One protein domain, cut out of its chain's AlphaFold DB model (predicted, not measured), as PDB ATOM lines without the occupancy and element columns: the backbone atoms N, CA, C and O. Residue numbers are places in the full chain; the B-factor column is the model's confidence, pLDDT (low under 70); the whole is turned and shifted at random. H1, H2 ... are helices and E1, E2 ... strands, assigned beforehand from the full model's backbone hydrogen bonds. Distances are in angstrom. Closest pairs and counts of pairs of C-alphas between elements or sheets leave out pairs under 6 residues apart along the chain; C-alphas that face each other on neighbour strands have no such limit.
ATOM      1  N   PHE A  11     104.379 101.538 122.661       60.25
ATOM      2  CA  PHE A  11     105.549 100.673 122.549       60.25
ATOM      3  C   PHE A  11     105.113  99.309 122.041       60.25
ATOM      4  O   PHE A  11     104.381  98.594 122.728       60.25
ATOM      5  N   GLU A  12     105.603  98.932 120.868       62.66
ATOM      6  CA  GLU A  12     105.459  97.577 120.354       62.66
ATOM      7  C   GLU A  12     106.839  96.932 120.251       62.66
ATOM      8  O   GLU A  12     107.769  97.488 119.667       62.66
ATOM      9  N   LYS A  13     106.973  95.749 120.858       60.25
ATOM     10  CA  LYS A  13     108.162  94.906 120.750       60.25
ATOM     11  C   LYS A  13     107.816  93.689 119.898       60.25
ATOM     12  O   LYS A  13     107.026  92.850 120.332       60.25
ATOM     13  N   GLN A  14     108.442  93.561 118.732       65.56
ATOM     14  CA  GLN A  14     108.410  92.348 117.911       65.56
ATOM     15  C   GLN A  14     109.812  91.740 117.855       65.56
ATOM     16  O   GLN A  14     110.687  92.209 117.140       65.56
ATOM     17  N   GLY A  15     110.049  90.674 118.624       68.00
ATOM     18  CA  GLY A  15     111.378  90.056 118.684       68.00
ATOM     19  C   GLY A  15     112.433  91.020 119.243       68.00
ATOM     20  O   GLY A  15     112.311  91.450 120.394       68.00
ATOM     21  N   ASN A  16     113.456  91.334 118.440       59.12
ATOM     22  CA  ASN A  16     114.476  92.343 118.759       59.12
ATOM     23  C   ASN A  16     114.104  93.754 118.283       59.12
ATOM     24  O   ASN A  16     114.782  94.705 118.665       59.12
ATOM     25  N   ASP A  17     113.043  93.896 117.491       56.12
ATOM     26  CA  ASP A  17     112.602  95.186 116.984       56.12
ATOM     27  C   ASP A  17     111.722  95.892 118.016       56.12
ATOM     28  O   ASP A  17     110.801  95.309 118.604       56.12
ATOM     29  N   LEU A  18     112.024  97.170 118.230       61.66
ATOM     30  CA  LEU A  18     111.246  98.079 119.054       61.66
ATOM     31  C   LEU A  18     110.732  99.210 118.168       61.66
ATOM     32  O   LEU A  18     111.514 100.014 117.664       61.66
ATOM     33  N   SER A  19     109.414  99.296 118.020       65.62
ATOM     34  CA  SER A  19     108.761 100.406 117.336       65.62
ATOM     35  C   SER A  19     108.063 101.309 118.341       65.62
ATOM     36  O   SER A  19     107.313 100.849 119.208       65.62
ATOM     37  N   VAL A  20     108.298 102.609 118.192       63.47
ATOM     38  CA  VAL A  20     107.673 103.658 118.992       63.47
ATOM     39  C   VAL A  20     106.856 104.539 118.057       63.47
ATOM     40  O   VAL A  20     107.374 105.034 117.058       63.47
ATOM     41  N   SER A  21     105.576 104.734 118.370       67.31
ATOM     42  CA  SER A  21     104.687 105.617 117.608       67.31
ATOM     43  C   SER A  21     104.032 106.653 118.519       67.31
ATOM     44  O   SER A  21     103.624 106.347 119.642       67.31
ATOM     45  N   GLY A  22     103.979 107.902 118.050       69.44
ATOM     46  CA  GLY A  22     103.433 109.038 118.791       69.44
ATOM     47  C   GLY A  22     104.034 110.374 118.352       69.44
ATOM     48  O   GLY A  22     104.985 110.418 117.573       69.44
ATOM     49  N   ASN A  23     103.475 111.471 118.866       74.31
ATOM     50  CA  ASN A  23     104.000 112.819 118.653       74.31
ATOM     51  C   ASN A  23     105.127 113.075 119.672       74.31
ATOM     52  O   ASN A  23     104.891 113.649 120.734       74.31
ATOM     53  N   LEU A  24     106.312 112.529 119.396       70.50
ATOM     54  CA  LEU A  24     107.476 112.586 120.280       70.50
ATOM     55  C   LEU A  24     108.424 113.702 119.861       70.50
ATOM     56  O   LEU A  24     108.721 113.858 118.675       70.50
ATOM     57  N   SER A  25     108.952 114.440 120.837       82.00
ATOM     58  CA  SER A  25     110.127 115.261 120.576       82.00
ATOM     59  C   SER A  25     111.352 114.369 120.341       82.00
ATOM     60  O   SER A  25     111.389 113.204 120.749       82.00
ATOM     61  N   VAL A  26     112.390 114.926 119.714       77.25
ATOM     62  CA  VAL A  26     113.671 114.224 119.526       77.25
ATOM     63  C   VAL A  26     114.265 113.793 120.875       77.25
ATOM     64  O   VAL A  26     114.787 112.687 120.994       77.25
ATOM     65  N   ALA A  27     114.122 114.625 121.912       76.56
ATOM     66  CA  ALA A  27     114.595 114.318 123.260       76.56
ATOM     67  C   ALA A  27     113.830 113.144 123.898       76.56
ATOM     68  O   ALA A  27     114.441 112.280 124.534       76.56
ATOM     69  N   ASP A  28     112.512 113.068 123.691       76.94
ATOM     70  CA  ASP A  28     111.707 111.948 124.187       76.94
ATOM     71  C   ASP A  28     112.078 110.646 123.466       76.94
ATOM     72  O   ASP A  28     112.264 109.611 124.106       76.94
ATOM     73  N   ALA A  29     112.256 110.695 122.141       76.75
ATOM     74  CA  ALA A  29     112.676 109.538 121.352       76.75
ATOM     75  C   ALA A  29     114.061 109.011 121.779       76.75
ATOM     76  O   ALA A  29     114.252 107.796 121.903       76.75
ATOM     77  N   LEU A  30     115.010 109.912 122.064       79.06
ATOM     78  CA  LEU A  30     116.336 109.563 122.583       79.06
ATOM     79  C   LEU A  30     116.237 108.907 123.965       79.06
ATOM     80  O   LEU A  30     116.784 107.825 124.180       79.06
ATOM     81  N   THR A  31     115.489 109.524 124.881       77.94
ATOM     82  CA  THR A  31     115.295 109.010 126.244       77.94
ATOM     83  C   THR A  31     114.708 107.598 126.220       77.94
ATOM     84  O   THR A  31     115.190 106.705 126.918       77.94
ATOM     85  N   LEU A  32     113.705 107.358 125.372       77.44
ATOM     86  CA  LEU A  32     113.077 106.046 125.222       77.44
ATOM     87  C   LEU A  32     114.028 104.998 124.648       77.44
ATOM     88  O   LEU A  32     114.085 103.880 125.157       77.44
ATOM     89  N   SER A  33     114.813 105.370 123.639       77.31
ATOM     90  CA  SER A  33     115.811 104.478 123.042       77.31
ATOM     91  C   SER A  33     116.847 104.035 124.079       77.31
ATOM     92  O   SER A  33     117.120 102.839 124.205       77.31
ATOM     93  N   ILE A  34     117.347 104.971 124.895       81.50
ATOM     94  CA  ILE A  34     118.284 104.679 125.992       81.50
ATOM     95  C   ILE A  34     117.641 103.734 127.012       81.50
ATOM     96  O   ILE A  34     118.225 102.704 127.350       81.50
ATOM     97  N   VAL A  35     116.419 104.025 127.474       82.12
ATOM     98  CA  VAL A  35     115.707 103.176 128.449       82.12
ATOM     99  C   VAL A  35     115.530 101.747 127.929       82.12
ATOM    100  O   VAL A  35     115.716 100.785 128.683       82.12
ATOM    101  N   CYS A  36     115.207 101.583 126.648       77.38
ATOM    102  CA  CYS A  36     115.036 100.271 126.040       77.38
ATOM    103  C   CYS A  36     116.355  99.507 125.902       77.38
ATOM    104  O   CYS A  36     116.399  98.333 126.269       77.38
ATOM    105  N   ILE A  37     117.433 100.164 125.465       78.31
ATOM    106  CA  ILE A  37     118.771  99.557 125.393       78.31
ATOM    107  C   ILE A  37     119.233  99.115 126.787       78.31
ATOM    108  O   ILE A  37     119.645  97.967 126.962       78.31
ATOM    109  N   VAL A  38     119.091  99.975 127.802       81.69
ATOM    110  CA  VAL A  38     119.453  99.657 129.194       81.69
ATOM    111  C   VAL A  38     118.635  98.472 129.714       81.69
ATOM    112  O   VAL A  38     119.175  97.569 130.355       81.69
ATOM    113  N   SER A  39     117.333  98.446 129.423       80.00
ATOM    114  CA  SER A  39     116.446  97.357 129.840       80.00
ATOM    115  C   SER A  39     116.828  96.030 129.183       80.00
ATOM    116  O   SER A  39     116.935  95.021 129.881       80.00
ATOM    117  N   LEU A  40     117.098  96.034 127.873       80.00
ATOM    118  CA  LEU A  40     117.550  94.856 127.130       80.00
ATOM    119  C   LEU A  40     118.893  94.343 127.653       80.00
ATOM    120  O   LEU A  40     119.031  93.152 127.936       80.00
ATOM    121  N   ALA A  41     119.857  95.240 127.855       80.19
ATOM    122  CA  ALA A  41     121.169  94.907 128.394       80.19
ATOM    123  C   ALA A  41     121.051  94.238 129.774       80.19
ATOM    124  O   ALA A  41     121.614  93.162 129.988       80.19
ATOM    125  N   LYS A  42     120.228  94.794 130.674       80.31
ATOM    126  CA  LYS A  42     119.955  94.187 131.984       80.31
ATOM    127  C   LYS A  42     119.302  92.810 131.871       80.31
ATOM    128  O   LYS A  42     119.702  91.903 132.596       80.31
ATOM    129  N   THR A  43     118.321  92.628 130.981       82.88
ATOM    130  CA  THR A  43     117.690  91.308 130.780       82.88
ATOM    131  C   THR A  43     118.652  90.267 130.214       82.88
ATOM    132  O   THR A  43     118.519  89.089 130.527       82.88
ATOM    133  N   SER A  44     119.653  90.699 129.447       82.62
ATOM    134  CA  SER A  44     120.722  89.849 128.911       82.62
ATOM    135  C   SER A  44     121.862  89.599 129.910       82.62
ATOM    136  O   SER A  44     122.850  88.961 129.559       82.62
ATOM    137  N   GLY A  45     121.750  90.094 131.148       86.94
ATOM    138  CA  GLY A  45     122.754  89.903 132.199       86.94
ATOM    139  C   GLY A  45     123.941  90.868 132.139       86.94
ATOM    140  O   GLY A  45     124.912  90.681 132.871       86.94
ATOM    141  N   ILE A  46     123.881  91.911 131.307       87.75
ATOM    142  CA  ILE A  46     124.905  92.959 131.269       87.75
ATOM    143  C   ILE A  46     124.739  93.843 132.508       87.75
ATOM    144  O   ILE A  46     123.651  94.342 132.809       87.75
ATOM    145  N   SER A  47     125.833  94.030 133.245       87.44
ATOM    146  CA  SER A  47     125.829  94.863 134.447       87.44
ATOM    147  C   SER A  47     125.674  96.346 134.099       87.44
ATOM    148  O   SER A  47     126.159  96.808 133.066       87.44
ATOM    149  N   LEU A  48     125.061  97.118 134.999       80.56
ATOM    150  CA  LEU A  48     124.934  98.569 134.832       80.56
ATOM    151  C   LEU A  48     126.304  99.263 134.707       80.56
ATOM    152  O   LEU A  48     126.432 100.223 133.960       80.56
ATOM    153  N   ALA A  49     127.332  98.740 135.382       85.62
ATOM    154  CA  ALA A  49     128.696  99.252 135.278       85.62
ATOM    155  C   ALA A  49     129.259  99.123 133.852       85.62
ATOM    156  O   ALA A  49     129.860 100.069 133.353       85.62
ATOM    157  N   CYS A  50     129.018  97.994 133.175       85.56
ATOM    158  CA  CYS A  50     129.417  97.823 131.776       85.56
ATOM    159  C   CYS A  50     128.651  98.774 130.851       85.56
ATOM    160  O   CYS A  50     129.245  99.334 129.941       85.56
ATOM    161  N   ILE A  51     127.355  98.991 131.103       84.31
ATOM    162  CA  ILE A  51     126.544  99.935 130.322       84.31
ATOM    163  C   ILE A  51     127.107 101.355 130.445       84.31
ATOM    164  O   ILE A  51     127.277 102.019 129.428       84.31
ATOM    165  N   HIS A  52     127.437 101.805 131.661       86.00
ATOM    166  CA  HIS A  52     128.058 103.117 131.868       86.00
ATOM    167  C   HIS A  52     129.395 103.233 131.134       86.00
ATOM    168  O   HIS A  52     129.582 104.179 130.384       86.00
ATOM    169  N   GLN A  53     130.272 102.231 131.254       88.44
ATOM    170  CA  GLN A  53     131.549 102.228 130.532       88.44
ATOM    171  C   GLN A  53     131.371 102.320 129.014       88.44
ATOM    172  O   GLN A  53     132.135 103.012 128.353       88.44
ATOM    173  N   THR A  54     130.377 101.629 128.451       85.44
ATOM    174  CA  THR A  54     130.083 101.719 127.016       85.44
ATOM    175  C   THR A  54     129.606 103.114 126.620       85.44
ATOM    176  O   THR A  54     130.023 103.610 125.580       85.44
ATOM    177  N   VAL A  55     128.765 103.759 127.433       85.12
ATOM    178  CA  VAL A  55     128.328 105.142 127.180       85.12
ATOM    179  C   VAL A  55     129.516 106.104 127.244       85.12
ATOM    180  O   VAL A  55     129.696 106.876 126.308       85.12
ATOM    181  N   ASP A  56     130.370 105.992 128.265       86.50
ATOM    182  CA  ASP A  56     131.566 106.833 128.416       86.50
ATOM    183  C   ASP A  56     132.534 106.677 127.227       86.50
ATOM    184  O   ASP A  56     133.137 107.643 126.770       86.50
ATOM    185  N   GLN A  57     132.683 105.458 126.697       85.44
ATOM    186  CA  GLN A  57     133.520 105.195 125.521       85.44
ATOM    187  C   GLN A  57     132.958 105.814 124.240       85.44
ATOM    188  O   GLN A  57     133.730 106.270 123.400       85.44
ATOM    189  N   ILE A  58     131.633 105.806 124.074       85.25
ATOM    190  CA  ILE A  58     130.975 106.446 122.930       85.25
ATOM    191  C   ILE A  58     131.165 107.961 123.007       85.25
ATOM    192  O   ILE A  58     131.534 108.565 122.006       85.25
ATOM    193  N   ASP A  59     130.966 108.551 124.186       84.81
ATOM    194  CA  ASP A  59     131.138 109.988 124.427       84.81
ATOM    195  C   ASP A  59     132.564 110.446 124.086       84.81
ATOM    196  O   ASP A  59     132.757 111.307 123.233       84.81
ATOM    197  N   GLN A  60     133.576 109.756 124.626       82.25
ATOM    198  CA  GLN A  60     134.984 110.031 124.315       82.25
ATOM    199  C   GLN A  60     135.315 109.897 122.824       82.25
ATOM    200  O   GLN A  60     136.166 110.620 122.312       82.25
ATOM    201  N   HIS A  61     134.694 108.947 122.122       82.69
ATOM    202  CA  HIS A  61     134.924 108.778 120.691       82.69
ATOM    203  C   HIS A  61     134.324 109.930 119.881       82.69
ATOM    204  O   HIS A  61     134.980 110.428 118.970       82.69
ATOM    205  N   LEU A  62     133.122 110.381 120.245       77.75
ATOM    206  CA  LEU A  62     132.459 111.511 119.594       77.75
ATOM    207  C   LEU A  62     133.203 112.828 119.846       77.75
ATOM    208  O   LEU A  62     133.391 113.590 118.904       77.75
ATOM    209  N   GLU A  63     133.706 113.069 121.061       77.69
ATOM    210  CA  GLU A  63     134.551 114.240 121.352       77.69
ATOM    211  C   GLU A  63     135.816 114.274 120.476       77.69
ATOM    212  O   GLU A  63     136.248 115.336 120.023       77.69
ATOM    213  N   LEU A  64     136.423 113.109 120.218       69.62
ATOM    214  CA  LEU A  64     137.577 113.002 119.326       69.62
ATOM    215  C   LEU A  64     137.199 113.286 117.867       69.62
ATOM    216  O   LEU A  64     137.931 114.011 117.198       69.62
ATOM    217  N   GLU A  65     136.072 112.760 117.385       66.88
ATOM    218  CA  GLU A  65     135.586 113.028 116.024       66.88
ATOM    219  C   GLU A  65     135.228 114.507 115.815       66.88
ATOM    220  O   GLU A  65     135.552 115.070 114.770       66.88
ATOM    221  N   GLU A  66     134.603 115.157 116.802       69.25
ATOM    222  CA  GLU A  66     134.323 116.597 116.759       69.25
ATOM    223  C   GLU A  66     135.621 117.408 116.708       69.25
ATOM    224  O   GLU A  66     135.755 118.310 115.883       69.25
ATOM    225  N   CYS A  67     136.614 117.034 117.519       66.06
ATOM    226  CA  CYS A  67     137.925 117.672 117.512       66.06
ATOM    227  C   CYS A  67     138.639 117.495 116.164       66.06
ATOM    228  O   CYS A  67     139.199 118.455 115.658       66.06
ATOM    229  N   GLU A  68     138.597 116.313 115.540       57.69
ATOM    230  CA  GLU A  68     139.206 116.076 114.221       57.69
ATOM    231  C   GLU A  68     138.502 116.821 113.075       57.69
ATOM    232  O   GLU A  68     139.146 117.145 112.080       57.69
ATOM    233  N   GLN A  69     137.205 117.123 113.200       57.16
ATOM    234  CA  GLN A  69     136.458 117.891 112.196       57.16
ATOM    235  C   GLN A  69     136.733 119.403 112.238       57.16
ATOM    236  O   GLN A  69     136.439 120.099 111.264       57.16
ATOM    237  N   GLU A  70     137.289 119.920 113.335       58.84
ATOM    238  CA  GLU A  70     137.636 121.341 113.485       58.84
ATOM    239  C   GLU A  70     139.011 121.725 112.884       58.84
ATOM    240  O   GLU A  70     139.358 122.911 112.896       58.84
ATOM    241  N   TRP A  71     139.773 120.770 112.325       50.41
ATOM    242  CA  TRP A  71     141.097 120.980 111.695       50.41
ATOM    243  C   TRP A  71     141.097 120.750 110.179       50.41
ATOM    244  O   TRP A  71     141.858 121.475 109.491       50.41
TER     245      TRP A  71
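This is residues 11 to 71 of the 71 residues of an uncharacterized protein of Enterococcus sp. 5B3_DIV0040 (UniProt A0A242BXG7). Two long helices, H1 and H2, meet near one end as an open V, and a small two-stranded hairpin, E1 and E2, runs near H1 on its side away from H2. Residues 53 to 71, of which 53 to 69 belong to H2, stick out free as one arm of the V. The 61 printed residues hold, in chain order, E1, E2, H1 and H2; the sheet E1 - E2 is antiparallel, and the class is mostly helix. The whole is loose, with a radius of gyration of the C-alphas of 14.8 A, and flat, spanning 43 by 32 by 16 A.

Strand E1 is residues 11 to 14, beginning at C-alpha 11 (105.549, 100.673, 122.549). Strand E2 is residues 17 to 21, 13.1 A long. Helix H1 is residues 26 to 43, 25.8 A long. Helix H2 is residues 48 to 69, 31.9 A long, ending at C-alpha 69 (136.458, 117.891, 112.196).

E1 and E2 form an antiparallel hairpin, their directions at 153 degrees; N 12 and O 19 are 3.1 A apart and N 19 and O 12 are 2.9 A apart, within hydrogen-bond range. E2 and H1 are near each other, with 8 pairs of C-alphas within 10 A. H1 and H2 form a helical hairpin, running opposite ways at a steep tilt of 43 degrees. H1 touches H2 with residues 38 to 42 alone, and H2 touches H1 with residues 48 to 51 alone; the closest C-alphas, of Val 38 and Ile 51, are 7.2 A apart. E1 is apart from H1 and H2, and E2 is apart from H2. In H1 and H2 every O i to N i+4 pair is within hydrogen-bond range.

The C-alphas farthest apart, of Gln 14 and Trp 71, are 43.9 A apart. The printed part has no cut, and its three links are tight. The mean pLDDT of the printed part is 75.3; residues 11 to 22 and 64 to 71 are under 70.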